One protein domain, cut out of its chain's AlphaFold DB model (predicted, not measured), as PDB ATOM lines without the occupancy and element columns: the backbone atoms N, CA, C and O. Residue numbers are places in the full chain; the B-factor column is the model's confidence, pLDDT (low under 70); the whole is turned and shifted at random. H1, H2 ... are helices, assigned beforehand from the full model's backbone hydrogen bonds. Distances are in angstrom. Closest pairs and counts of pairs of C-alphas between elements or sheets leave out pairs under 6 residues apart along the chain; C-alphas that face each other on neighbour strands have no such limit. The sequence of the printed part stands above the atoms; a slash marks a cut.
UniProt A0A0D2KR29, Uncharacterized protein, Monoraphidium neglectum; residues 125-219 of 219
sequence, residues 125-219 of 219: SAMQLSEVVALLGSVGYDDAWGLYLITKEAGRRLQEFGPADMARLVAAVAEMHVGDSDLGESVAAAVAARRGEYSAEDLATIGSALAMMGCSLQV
ATOM      1  N   SER A 125      30.567  18.540  33.523       97.12
ATOM      2  CA  SER A 125      30.251  19.123  34.834       97.12
ATOM      3  C   SER A 125      31.524  19.585  35.556       97.12
ATOM      4  O   SER A 125      32.610  19.105  35.246       97.12
ATOM      5  N   ALA A 126      31.406  20.463  36.559       96.56
ATOM      6  CA  ALA A 126      32.550  20.900  37.372       96.56
ATOM      7  C   ALA A 126      33.301  19.723  38.028       96.56
ATOM      8  O   ALA A 126      34.526  19.650  37.967       96.56
ATOM      9  N   MET A 127      32.556  18.746  38.560       96.69
ATOM     10  CA  MET A 127      33.118  17.496  39.083       96.69
ATOM     11  C   MET A 127      33.952  16.777  38.013       96.69
ATOM     12  O   MET A 127      35.130  16.515  38.236       96.69
ATOM     13  N   GLN A 128      33.385  16.537  36.825       97.69
ATOM     14  CA  GLN A 128      34.097  15.872  35.726       97.69
ATOM     15  C   GLN A 128      35.300  16.680  35.246       97.69
ATOM     16  O   GLN A 128      36.332  16.105  34.933       97.69
ATOM     17  N   LEU A 129      35.196  18.007  35.208       97.56
ATOM     18  CA  LEU A 129      36.295  18.876  34.812       97.56
ATOM     19  C   LEU A 129      37.463  18.765  35.804       97.56
ATOM     20  O   LEU A 129      38.600  18.589  35.377       97.56
ATOM     21  N   SER A 130      37.186  18.756  37.115       97.50
ATOM     22  CA  SER A 130      38.217  18.514  38.141       97.50
ATOM     23  C   SER A 130      38.855  17.123  38.020       97.50
ATOM     24  O   SER A 130      40.065  16.983  38.184       97.50
ATOM     25  N   GLU A 131      38.057  16.094  37.711       97.25
ATOM     26  CA  GLU A 131      38.539  14.724  37.520       97.25
ATOM     27  C   GLU A 131      39.426  14.619  36.280       97.25
ATOM     28  O   GLU A 131      40.499  14.030  36.357       97.25
ATOM     29  N   VAL A 132      39.026  15.225  35.157       97.12
ATOM     30  CA  VAL A 132      39.838  15.256  33.935       97.12
ATOM     31  C   VAL A 132      41.176  15.927  34.203       97.12
ATOM     32  O   VAL A 132      42.198  15.350  33.861       97.12
ATOM     33  N   VAL A 133      41.197  17.104  34.832       96.00
ATOM     34  CA  VAL A 133      42.452  17.824  35.105       96.00
ATOM     35  C   VAL A 133      43.395  16.983  35.976       96.00
ATOM     36  O   VAL A 133      44.575  16.864  35.654       96.00
ATOM     37  N   ALA A 134      42.875  16.320  37.012       95.56
ATOM     38  CA  ALA A 134      43.660  15.386  37.819       95.56
ATOM     39  C   ALA A 134      44.163  14.177  37.012       95.56
ATOM     40  O   ALA A 134      45.318  13.771  37.149       95.56
ATOM     41  N   LEU A 135      43.322  13.619  36.134       95.06
ATOM     42  CA  LEU A 135      43.706  12.513  35.259       95.06
ATOM     43  C   LEU A 135      44.836  12.914  34.311       95.06
ATOM     44  O   LEU A 135      45.789  12.148  34.193       95.06
ATOM     45  N   LEU A 136      44.765  14.098  33.692       94.31
ATOM     46  CA  LEU A 136      45.801  14.619  32.792       94.31
ATOM     47  C   LEU A 136      47.164  14.688  33.489       94.31
ATOM     48  O   LEU A 136      48.150  14.212  32.930       94.31
ATOM     49  N   GLY A 137      47.200  15.176  34.732       91.94
ATOM     50  CA  GLY A 137      48.420  15.173  35.539       91.94
ATOM     51  C   GLY A 137      48.924  13.760  35.836       91.94
ATOM     52  O   GLY A 137      50.096  13.461  35.619       91.94
ATOM     53  N   SER A 138      48.032  12.851  36.248       90.38
ATOM     54  CA  SER A 138      48.405  11.470  36.603       90.38
ATOM     55  C   SER A 138      48.962  10.649  35.435       90.38
ATOM     56  O   SER A 138      49.807   9.780  35.647       90.38
ATOM     57  N   VAL A 139      48.512  10.925  34.206       88.38
ATOM     58  CA  VAL A 139      48.988  10.240  32.992       88.38
ATOM     59  C   VAL A 139      50.161  10.963  32.325       88.38
ATOM     60  O   VAL A 139      50.630  10.519  31.277       88.38
ATOM     61  N   GLY A 140      50.639  12.068  32.908       88.75
ATOM     62  CA  GLY A 140      51.744  12.858  32.369       88.75
ATOM     63  C   GLY A 140      51.423  13.519  31.028       88.75
ATOM     64  O   GLY A 140      52.281  13.552  30.151       88.75
ATOM     65  N   TYR A 141      50.188  13.994  30.839       91.56
ATOM     66  CA  TYR A 141      49.813  14.768  29.656       91.56
ATOM     67  C   TYR A 141      50.539  16.120  29.657       91.56
ATOM     68  O   TYR A 141      50.430  16.878  30.619       91.56
ATOM     69  N   ASP A 142      51.276  16.417  28.587       90.31
ATOM     70  CA  ASP A 142      52.266  17.497  28.531       90.31
ATOM     71  C   ASP A 142      51.986  18.565  27.458       90.31
ATOM     72  O   ASP A 142      52.780  19.495  27.292       90.31
ATOM     73  N   ASP A 143      50.847  18.498  26.756       91.94
ATOM     74  CA  ASP A 143      50.456  19.552  25.815       91.94
ATOM     75  C   ASP A 143      50.052  20.827  26.568       91.94
ATOM     76  O   ASP A 143      48.938  20.969  27.081       91.94
ATOM     77  N   ALA A 144      50.978  21.784  26.613       91.06
ATOM     78  CA  ALA A 144      50.812  23.039  27.335       91.06
ATOM     79  C   ALA A 144      49.587  23.842  26.867       91.06
ATOM     80  O   ALA A 144      48.936  24.498  27.682       91.06
ATOM     81  N   TRP A 145      49.253  23.796  25.571       91.94
ATOM     82  CA  TRP A 145      48.092  24.516  25.048       91.94
ATOM     83  C   TRP A 145      46.779  23.869  25.496       91.94
ATOM     84  O   TRP A 145      45.876  24.569  25.952       91.94
ATOM     85  N   GLY A 146      46.680  22.544  25.431       94.00
ATOM     86  CA  GLY A 146      45.544  21.788  25.937       94.00
ATOM     87  C   GLY A 146      45.336  21.982  27.438       94.00
ATOM     88  O   GLY A 146      44.209  22.244  27.866       94.00
ATOM     89  N   LEU A 147      46.419  21.943  28.224       93.50
ATOM     90  CA  LEU A 147      46.387  22.248  29.656       93.50
ATOM     91  C   LEU A 147      45.892  23.677  29.917       93.50
ATOM     92  O   LEU A 147      44.998  23.869  30.733       93.50
ATOM     93  N   TYR A 148      46.394  24.666  29.177       92.56
ATOM     94  CA  TYR A 148      45.912  26.045  29.276       92.56
ATOM     95  C   TYR A 148      44.412  26.173  28.954       92.56
ATOM     96  O   TYR A 148      43.673  26.858  29.659       92.56
ATOM     97  N   LEU A 149      43.926  25.514  27.897       94.12
ATOM     98  CA  LEU A 149      42.514  25.591  27.511       94.12
ATOM     99  C   LEU A 149      41.591  25.039  28.601       94.12
ATOM    100  O   LEU A 149      40.597  25.680  28.944       94.12
ATOM    101  N   ILE A 150      41.922  23.872  29.159       95.06
ATOM    102  CA  ILE A 150      41.080  23.239  30.178       95.06
ATOM    103  C   ILE A 150      41.131  23.992  31.514       95.06
ATOM    104  O   ILE A 150      40.098  24.118  32.176       95.06
ATOM    105  N   THR A 151      42.280  24.566  31.895       93.69
ATOM    106  CA  THR A 151      42.374  25.403  33.101       93.69
ATOM    107  C   THR A 151      41.621  26.717  32.939       93.69
ATOM    108  O   THR A 151      40.934  27.137  33.872       93.69
ATOM    109  N   LYS A 152      41.655  27.345  31.755       94.44
ATOM    110  CA  LYS A 152      40.842  28.539  31.479       94.44
ATOM    111  C   LYS A 152      39.350  28.241  31.476       94.44
ATOM    112  O   LYS A 152      38.588  29.050  32.005       94.44
ATOM    113  N   GLU A 153      38.921  27.097  30.951       96.12
ATOM    114  CA  GLU A 153      37.519  26.681  31.045       96.12
ATOM    115  C   GLU A 153      37.090  26.487  32.510       96.12
ATOM    116  O   GLU A 153      36.064  27.025  32.931       96.12
ATOM    117  N   ALA A 154      37.914  25.817  33.324       95.69
ATOM    118  CA  ALA A 154      37.647  25.652  34.753       95.69
ATOM    119  C   ALA A 154      37.601  27.000  35.498       95.69
ATOM    120  O   ALA A 154      36.683  27.246  36.285       95.69
ATOM    121  N   GLY A 155      38.529  27.910  35.190       95.50
ATOM    122  CA  GLY A 155      38.600  29.253  35.769       95.50
ATOM    123  C   GLY A 155      37.348  30.102  35.517       95.50
ATOM    124  O   GLY A 155      36.912  30.852  36.389       95.50
ATOM    125  N   ARG A 156      36.696  29.949  34.359       96.12
ATOM    126  CA  ARG A 156      35.432  30.651  34.052       96.12
ATOM    127  C   ARG A 156      34.251  30.148  34.882       96.12
ATOM    128  O   ARG A 156      33.248  30.849  34.997       96.12
ATOM    129  N   ARG A 157      34.363  28.942  35.440       96.62
ATOM    130  CA  ARG A 157      33.266  28.186  36.056       96.62
ATOM    131  C   ARG A 157      33.511  27.865  37.526       96.62
ATOM    132  O   ARG A 157      32.795  27.047  38.088       96.62
ATOM    133  N   LEU A 158      34.460  28.539  38.184       97.12
ATOM    134  CA  LEU A 158      34.835  28.288  39.586       97.12
ATOM    135  C   LEU A 158      33.641  28.242  40.556       97.12
ATOM    136  O   LEU A 158      33.653  27.481  41.519       97.12
ATOM    137  N   GLN A 159      32.580  29.007  40.292       95.81
ATOM    138  CA  GLN A 159      31.379  29.019  41.134       95.81
ATOM    139  C   GLN A 159      30.566  27.715  41.087       95.81
ATOM    140  O   GLN A 159      29.791  27.451  42.002       95.81
ATOM    141  N   GLU A 160      30.745  26.889  40.057       97.31
ATOM    142  CA  GLU A 160      30.071  25.595  39.912       97.31
ATOM    143  C   GLU A 160      30.748  24.477  40.716       97.31
ATOM    144  O   GLU A 160      30.149  23.422  40.926       97.31
ATOM    145  N   PHE A 161      31.991  24.682  41.158       98.12
ATOM    146  CA  PHE A 161      32.745  23.670  41.885       98.12
ATOM    147  C   PHE A 161      32.282  23.595  43.343       98.12
ATOM    148  O   PHE A 161      32.124  24.612  44.037       98.12
ATOM    149  N   GLY A 162      32.079  22.363  43.812       97.56
ATOM    150  CA  GLY A 162      31.998  22.065  45.237       97.56
ATOM    151  C   GLY A 162      33.388  22.094  45.891       97.56
ATOM    152  O   GLY A 162      34.392  22.050  45.177       97.56
ATOM    153  N   PRO A 163      33.473  22.123  47.233       97.56
ATOM    154  CA  PRO A 163      34.744  22.207  47.957       97.56
ATOM    155  C   PRO A 163      35.783  21.151  47.556       97.56
ATOM    156  O   PRO A 163      36.902  21.501  47.183       97.56
ATOM    157  N   ALA A 164      35.387  19.876  47.538       97.00
ATOM    158  CA  ALA A 164      36.279  18.770  47.192       97.00
ATOM    159  C   ALA A 164      36.735  18.808  45.720       97.00
ATOM    160  O   ALA A 164      37.882  18.492  45.409       97.00
ATOM    161  N   ASP A 165      35.851  19.218  44.806       98.06
ATOM    162  CA  ASP A 165      36.184  19.335  43.382       98.06
ATOM    163  C   ASP A 165      37.121  20.522  43.128       98.06
ATOM    164  O   ASP A 165      38.044  20.417  42.322       98.06
ATOM    165  N   MET A 166      36.926  21.631  43.851       98.12
ATOM    166  CA  MET A 166      37.824  22.785  43.826       98.12
ATOM    167  C   MET A 166      39.219  22.406  44.335       98.12
ATOM    168  O   MET A 166      40.214  22.721  43.682       98.12
ATOM    169  N   ALA A 167      39.294  21.696  45.466       97.69
ATOM    170  CA  ALA A 167      40.550  21.213  46.031       97.69
ATOM    171  C   ALA A 167      41.292  20.287  45.056       97.69
ATOM    172  O   ALA A 167      42.484  20.482  44.814       97.69
ATOM    173  N   ARG A 168      40.578  19.342  44.427       97.94
ATOM    174  CA  ARG A 168      41.137  18.456  43.395       97.94
ATOM    175  C   ARG A 168      41.669  19.236  42.196       97.94
ATOM    176  O   ARG A 168      42.783  18.971  41.754       97.94
ATOM    177  N   LEU A 169      40.879  20.179  41.674       97.00
ATOM    178  CA  LEU A 169      41.254  20.992  40.521       97.00
ATOM    179  C   LEU A 169      42.565  21.738  40.785       97.00
ATOM    180  O   LEU A 169      43.506  21.611  40.006       97.00
ATOM    181  N   VAL A 170      42.633  22.510  41.872       96.19
ATOM    182  CA  VAL A 170      43.793  23.374  42.132       96.19
ATOM    183  C   VAL A 170      45.044  22.565  42.476       96.19
ATOM    184  O   VAL A 170      46.127  22.911  42.012       96.19
ATOM    185  N   ALA A 171      44.905  21.459  43.218       95.88
ATOM    186  CA  ALA A 171      46.024  20.567  43.510       95.88
ATOM    187  C   ALA A 171      46.612  19.974  42.223       95.88
ATOM    188  O   ALA A 171      47.815  20.073  42.002       95.88
ATOM    189  N   ALA A 172      45.759  19.457  41.333       95.50
ATOM    190  CA  ALA A 172      46.198  18.901  40.057       95.50
ATOM    191  C   ALA A 172      46.901  19.941  39.172       95.50
ATOM    192  O   ALA A 172      47.949  19.660  38.596       95.50
ATOM    193  N   VAL A 173      46.362  21.161  39.079       94.31
ATOM    194  CA  VAL A 173      46.998  22.252  38.316       94.31
ATOM    195  C   VAL A 173      48.377  22.592  38.877       94.31
ATOM    196  O   VAL A 173      49.331  22.740  38.110       94.31
ATOM    197  N   ALA A 174      48.489  22.690  40.202       93.75
ATOM    198  CA  ALA A 174      49.742  23.014  40.865       93.75
ATOM    199  C   ALA A 174      50.804  21.915  40.667       93.75
ATOM    200  O   ALA A 174      51.953  22.224  40.364       93.75
ATOM    201  N   GLU A 175      50.418  20.638  40.755       92.62
ATOM    202  CA  GLU A 175      51.307  19.488  40.522       92.62
ATOM    203  C   GLU A 175      51.788  19.383  39.070       92.62
ATOM    204  O   GLU A 175      52.931  19.001  38.815       92.62
ATOM    205  N   MET A 176      50.954  19.771  38.106       90.06
ATOM    206  CA  MET A 176      51.351  19.842  36.697       90.06
ATOM    207  C   MET A 176      52.283  21.024  36.393       90.06
ATOM    208  O   MET A 176      52.765  21.138  35.268       90.06
ATOM    209  N   HIS A 177      52.554  21.901  37.369       83.00
ATOM    210  CA  HIS A 177      53.371  23.108  37.206       83.00
ATOM    211  C   HIS A 177      52.872  24.019  36.069       83.00
ATOM    212  O   HIS A 177      53.650  24.726  35.423       83.00
ATOM    213  N   VAL A 178      51.556  24.019  35.824       75.75
ATOM    214  CA  VAL A 178      50.926  24.967  34.904       75.75
ATOM    215  C   VAL A 178      50.969  26.327  35.596       75.75
ATOM    216  O   VAL A 178      50.251  26.554  36.567       75.75
ATOM    217  N   GLY A 179      51.853  27.217  35.140       69.19
ATOM    218  CA  GLY A 179      52.071  28.551  35.713       69.19
ATOM    219  C   GLY A 179      50.909  29.528  35.493       69.19
ATOM    220  O   GLY A 179      51.116  30.612  34.957       69.19
ATOM    221  N   ASP A 180      49.686  29.146  35.864       81.19
ATOM    222  CA  ASP A 180      48.467  29.952  35.745       81.19
ATOM    223  C   ASP A 180      48.181  30.667  37.076       81.19
ATOM    224  O   ASP A 180      47.288  30.289  37.839       81.19
ATOM    225  N   SER A 181      48.979  31.696  37.378       84.81
ATOM    226  CA  SER A 181      48.803  32.526  38.580       84.81
ATOM    227  C   SER A 181      47.420  33.176  38.634       84.81
ATOM    228  O   SER A 181      46.833  33.274  39.709       84.81
ATOM    229  N   ASP A 182      46.858  33.546  37.479       90.56
ATOM    230  CA  ASP A 182      45.519  34.138  37.382       90.56
ATOM    231  C   ASP A 182      44.437  33.167  37.877       90.56
ATOM    232  O   ASP A 182      43.487  33.569  38.558       90.56
ATOM    233  N   LEU A 183      44.567  31.875  37.544       93.12
ATOM    234  CA  LEU A 183      43.688  30.841  38.083       93.12
ATOM    235  C   LEU A 183      43.861  30.726  39.601       93.12
ATOM    236  O   LEU A 183      42.857  30.667  40.310       93.12
ATOM    237  N   GLY A 184      45.098  30.738  40.102       94.00
ATOM    238  CA  GLY A 184      45.383  30.698  41.539       94.00
ATOM    239  C   GLY A 184      44.722  31.851  42.306       94.00
ATOM    240  O   GLY A 184      44.015  31.625  43.290       94.00
ATOM    241  N   GLU A 185      44.862  33.084  41.820       94.50
ATOM    242  CA  GLU A 185      44.210  34.263  42.404       94.50
ATOM    243  C   GLU A 185      42.678  34.166  42.351       94.50
ATOM    244  O   GLU A 185      41.991  34.447  43.338       94.50
ATOM    245  N   SER A 186      42.135  33.702  41.223       95.81
ATOM    246  CA  SER A 186      40.690  33.522  41.046       95.81
ATOM    247  C   SER A 186      40.123  32.456  41.990       95.81
ATOM    248  O   SER A 186      39.055  32.651  42.576       95.81
ATOM    249  N   VAL A 187      40.844  31.346  42.185       96.56
ATOM    250  CA  VAL A 187      40.496  30.292  43.150       96.56
ATOM    251  C   VAL A 187      40.548  30.844  44.570       96.56
ATOM    252  O   VAL A 187      39.594  30.651  45.322       96.56
ATOM    253  N   ALA A 188      41.602  31.576  44.938       95.88
ATOM    254  CA  ALA A 188      41.723  32.172  46.266       95.88
ATOM    255  C   ALA A 188      40.532  33.094  46.583       95.88
ATOM    256  O   ALA A 188      39.931  32.982  47.654       95.88
ATOM    257  N   ALA A 189      40.136  33.946  45.633       95.50
ATOM    258  CA  ALA A 189      38.973  34.817  45.775       95.50
ATOM    259  C   ALA A 189      37.653  34.029  45.886       95.50
ATOM    260  O   ALA A 189      36.823  34.325  46.749       95.50
ATOM    261  N   ALA A 190      37.461  33.002  45.050       95.75
ATOM    262  CA  ALA A 190      36.259  32.169  45.069       95.75
ATOM    263  C   ALA A 190      36.112  31.383  46.385       95.75
ATOM    264  O   ALA A 190      35.020  31.315  46.953       95.75
ATOM    265  N   VAL A 191      37.213  30.830  46.899       96.75
ATOM    266  CA  VAL A 191      37.248  30.087  48.166       96.75
ATOM    267  C   VAL A 191      37.017  31.026  49.346       96.75
ATOM    268  O   VAL A 191      36.227  30.698  50.227       96.75
ATOM    269  N   ALA A 192      37.622  32.219  49.353       95.12
ATOM    270  CA  ALA A 192      37.393  33.212  50.403       95.12
ATOM    271  C   ALA A 192      35.914  33.627  50.494       95.12
ATOM    272  O   ALA A 192      35.358  33.692  51.593       95.12
ATOM    273  N   ALA A 193      35.249  33.831  49.351       94.94
ATOM    274  CA  ALA A 193      33.833  34.199  49.297       94.94
ATOM    275  C   ALA A 193      32.891  33.108  49.841       94.94
ATOM    276  O   ALA A 193      31.821  33.419  50.363       94.94
ATOM    277  N   ARG A 194      33.287  31.833  49.730       95.31
ATOM    278  CA  ARG A 194      32.481  30.657  50.106       95.31
ATOM    279  C   ARG A 194      33.109  29.840  51.233       95.31
ATOM    280  O   ARG A 194      32.780  28.673  51.410       95.31
ATOM    281  N   ARG A 195      33.997  30.438  52.033       92.25
ATOM    282  CA  ARG A 195      34.846  29.722  53.000       92.25
ATOM    283  C   ARG A 195      34.078  28.813  53.960       92.25
ATOM    284  O   ARG A 195      34.571  27.743  54.296       92.25
ATOM    285  N   GLY A 196      32.888  29.232  54.393       94.12
ATOM    286  CA  GLY A 196      32.048  28.454  55.310       94.12
ATOM    287  C   GLY A 196      31.564  27.111  54.749       94.12
ATOM    288  O   GLY A 196      31.094  26.278  55.514       94.12
ATOM    289  N   GLU A 197      31.682  26.892  53.437       96.50
ATOM    290  CA  GLU A 197      31.330  25.634  52.773       96.50
ATOM    291  C   GLU A 197      32.472  24.607  52.793       96.50
ATOM    292  O   GLU A 197      32.224  23.424  52.574       96.50
ATOM    293  N   TYR A 198      33.713  25.037  53.039       96.62
ATOM    294  CA  TYR A 198      34.900  24.192  52.919       96.62
ATOM    295  C   TYR A 198      35.250  23.521  54.245       96.62
ATOM    296  O   TYR A 198      35.219  24.144  55.310       96.62
ATOM    297  N   SER A 199      35.652  22.251  54.178       97.31
ATOM    298  CA  SER A 199      36.249  21.579  55.328       97.31
ATOM    299  C   SER A 199      37.676  22.083  55.580       97.31
ATOM    300  O   SER A 199      38.308  22.709  54.726       97.31
ATOM    301  N   ALA A 200      38.223  21.784  56.762       96.06
ATOM    302  CA  ALA A 200      39.618  22.101  57.066       96.06
ATOM    303  C   ALA A 200      40.602  21.381  56.122       96.06
ATOM    304  O   ALA A 200      41.641  21.943  55.784       96.06
ATOM    305  N   GLU A 201      40.264  20.165  55.682       96.75
ATOM    306  CA  GLU A 201      41.066  19.376  54.741       96.75
ATOM    307  C   GLU A 201      41.066  19.997  53.338       96.75
ATOM    308  O   GLU A 201      42.130  20.144  52.730       96.75
ATOM    309  N   ASP A 202      39.901  20.453  52.863       97.06
ATOM    310  CA  ASP A 202      39.797  21.151  51.576       97.06
ATOM    311  C   ASP A 202      40.631  22.439  51.594       97.06
ATOM    312  O   ASP A 202      41.432  22.679  50.692       97.06
ATOM    313  N   LEU A 203      40.495  23.256  52.648       97.25
ATOM    314  CA  LEU A 203      41.247  24.508  52.788       97.25
ATOM    315  C   LEU A 203      42.758  24.273  52.885       97.25
ATOM    316  O   LEU A 203      43.525  25.050  52.319       97.25
ATOM    317  N   ALA A 204      43.194  23.217  53.577       96.94
ATOM    318  CA  ALA A 204      44.607  22.859  53.663       96.94
ATOM    319  C   ALA A 204      45.169  22.451  52.293       96.94
ATOM    320  O   ALA A 204      46.232  22.930  51.893       96.94
ATOM    321  N   THR A 205      44.424  21.626  51.551       97.62
ATOM    322  CA  THR A 205      44.793  21.186  50.197       97.62
ATOM    323  C   THR A 205      44.894  22.376  49.244       97.62
ATOM    324  O   THR A 205      45.913  22.559  48.580       97.62
ATOM    325  N   ILE A 206      43.875  23.242  49.242       96.94
ATOM    326  CA  ILE A 206      43.840  24.459  48.422       96.94
ATOM    327  C   ILE A 206      44.981  25.404  48.803       96.94
ATOM    328  O   ILE A 206      45.676  25.907  47.927       96.94
ATOM    329  N   GLY A 207      45.207  25.640  50.097       96.50
ATOM    330  CA  GLY A 207      46.269  26.525  50.574       96.50
ATOM    331  C   GLY A 207      47.663  26.059  50.147       96.50
ATOM    332  O   GLY A 207      48.461  26.872  49.686       96.50
ATOM    333  N   SER A 208      47.935  24.753  50.240       95.50
ATOM    334  CA  SER A 208      49.193  24.155  49.774       95.50
ATOM    335  C   SER A 208      49.368  24.306  48.260       95.50
ATOM    336  O   SER A 208      50.419  24.744  47.795       95.50
ATOM    337  N   ALA A 209      48.319  24.007  47.486       95.56
ATOM    338  CA  ALA A 209      48.341  24.143  46.034       95.56
ATOM    339  C   ALA A 209      48.566  25.595  45.588       95.56
ATOM    340  O   ALA A 209      49.422  25.858  44.746       95.56
ATOM    341  N   LEU A 210      47.873  26.553  46.208       95.00
ATOM    342  CA  LEU A 210      48.063  27.977  45.931       95.00
ATOM    343  C   LEU A 210      49.489  28.433  46.248       95.00
ATOM    344  O   LEU A 210      50.069  29.161  45.449       95.00
ATOM    345  N   ALA A 211      50.083  27.962  47.349       93.75
ATOM    346  CA  ALA A 211      51.468  28.281  47.682       93.75
ATOM    347  C   ALA A 211      52.457  27.770  46.617       93.75
ATOM    348  O   ALA A 211      53.382  28.495  46.255       93.75
ATOM    349  N   MET A 212      52.238  26.566  46.068       92.69
ATOM    350  CA  MET A 212      53.032  26.040  44.943       92.69
ATOM    351  C   MET A 212      52.880  26.892  43.676       92.69
ATOM    352  O   MET A 212      53.842  27.066  42.931       92.69
ATOM    353  N   MET A 213      51.699  27.474  43.461       91.44
ATOM    354  CA  MET A 213      51.424  28.404  42.361       91.44
ATOM    355  C   MET A 213      51.920  29.840  42.632       91.44
ATOM    356  O   MET A 213      51.765  30.707  41.776       91.44
ATOM    357  N   GLY A 214      52.512  30.116  43.803       91.12
ATOM    358  CA  GLY A 214      52.968  31.456  44.199       91.12
ATOM    359  C   GLY A 214      51.856  32.393  44.689       91.12
ATOM    360  O   GLY A 214      52.078  33.595  44.824       91.12
ATOM    361  N   CYS A 215      50.671  31.858  44.973       90.44
ATOM    362  CA  CYS A 215      49.511  32.576  45.492       90.44
ATOM    363  C   CYS A 215      49.328  32.313  46.998       90.44
ATOM    364  O   CYS A 215      49.864  31.362  47.565       90.44
ATOM    365  N   SER A 216      48.515  33.134  47.665       86.56
ATOM    366  CA  SER A 216      48.165  32.936  49.076       86.56
ATOM    367  C   SER A 216      46.657  32.911  49.268       86.56
ATOM    368  O   SER A 216      45.965  33.836  48.837       86.56
ATOM    369  N   LEU A 217      46.155  31.905  49.983       83.06
ATOM    370  CA  LEU A 217      44.787  31.933  50.483       83.06
ATOM    371  C   LEU A 217      44.718  32.950  51.627       83.06
ATOM    372  O   LEU A 217      45.401  32.785  52.636       83.06
ATOM    373  N   GLN A 218      43.927  34.012  51.473       73.06
ATOM    374  CA  GLN A 218      43.680  34.932  52.581       73.06
ATOM    375  C   GLN A 218      42.735  34.248  53.576       73.06
ATOM    376  O   GLN A 218      41.549  34.055  53.302       73.06
ATOM    377  N   VAL A 219      43.317  33.809  54.694       57.03
ATOM    378  CA  VAL A 219      42.652  33.143  55.826       57.03
ATOM    379  C   VAL A 219      42.174  34.172  56.841       57.03
ATOM    380  O   VAL A 219      42.833  35.218  56.996       57.03
TER     381      VAL A 219
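Overview. This is residues 125 to 219 of the 219 residues of an uncharacterized protein of Monoraphidium neglectum (UniProt A0A0D2KR29). Five helices of equal residue count form an up-and-down bundle in two layers: H1, H3 and H5 lie side by side in a row with H3 in its middle, all running one way, and H2 and H4 cover one side of that row, running the other way. The last residues, 213 to 219, fold back beside H4. The printed part has 95 residues with five named helices, H1 to H5 in chain order, and no named strand; its class is all helix. It is compact, with a radius of gyration of the C-alphas of 11.9 A, and spans 35 by 27 by 21 A.

Arrangement. The hub is H3, residues 163 to 175, which touches three other helices. H1, residues 126 to 138, touches it the same way at a shallow tilt of 28 degrees; their closest C-alphas, of Ser 130 and Leu 169, are 4.6 A apart. H5, residues 200 to 212, touches H3 the same way at a shallow tilt of 24 degrees, with the closest C-alphas, of Ala 171 and Ala 209, 5.0 A apart. H4, residues 181 to 193, and H3 form a helical hairpin and only just touch, with 3 pairs of C-alphas within 8 A; the closest are those of Val 170 and Gly 184, 7.5 A apart. H2, residues 144 to 156, forms a helical hairpin with H1, which it touches with residues 150 to 154 alone; the closest C-alphas are those of Leu 129 and Ala 154, 6.9 A apart. H2 touches H4 with residues 151 to 155 alone, the same way, and the C-alphas of Gly 155 and Leu 183, the closest, are 5.8 A apart. H4 and H5 are close but not clearly touching, and so are H2 and H3. H1 and H4, H1 and H5, and H2 and H5 are apart. Every O i to N i+4 pair is within hydrogen-bond range in H1, H2, H3, H4 and H5.

Along the chain. H1 begins with C-alpha 126 at (32.550, 20.900, 37.372) and is 18.5 A long from first to last C-alpha. H2 measures 18.4 A and H3 18.4 A; C-alpha 163, the first of H3, is at (34.744, 22.207, 47.957). H4 measures 18.5 A, and H5, also 18.5 A, ends with C-alpha 212 at (53.032, 26.040, 44.943).

Size, cuts and confidence. The two C-alphas farthest apart, those of Asp 143 and Gly 196, are 35.9 A apart. The printed part has no cut and ends at residue 219, the chain's last. The links H1 to H2 and H3 to H4 are tight, those from H2 to H3 and H4 to H5 are short, and no link is long. The mean pLDDT of the printed part is 93.3; residues 179 and 219 are under 70.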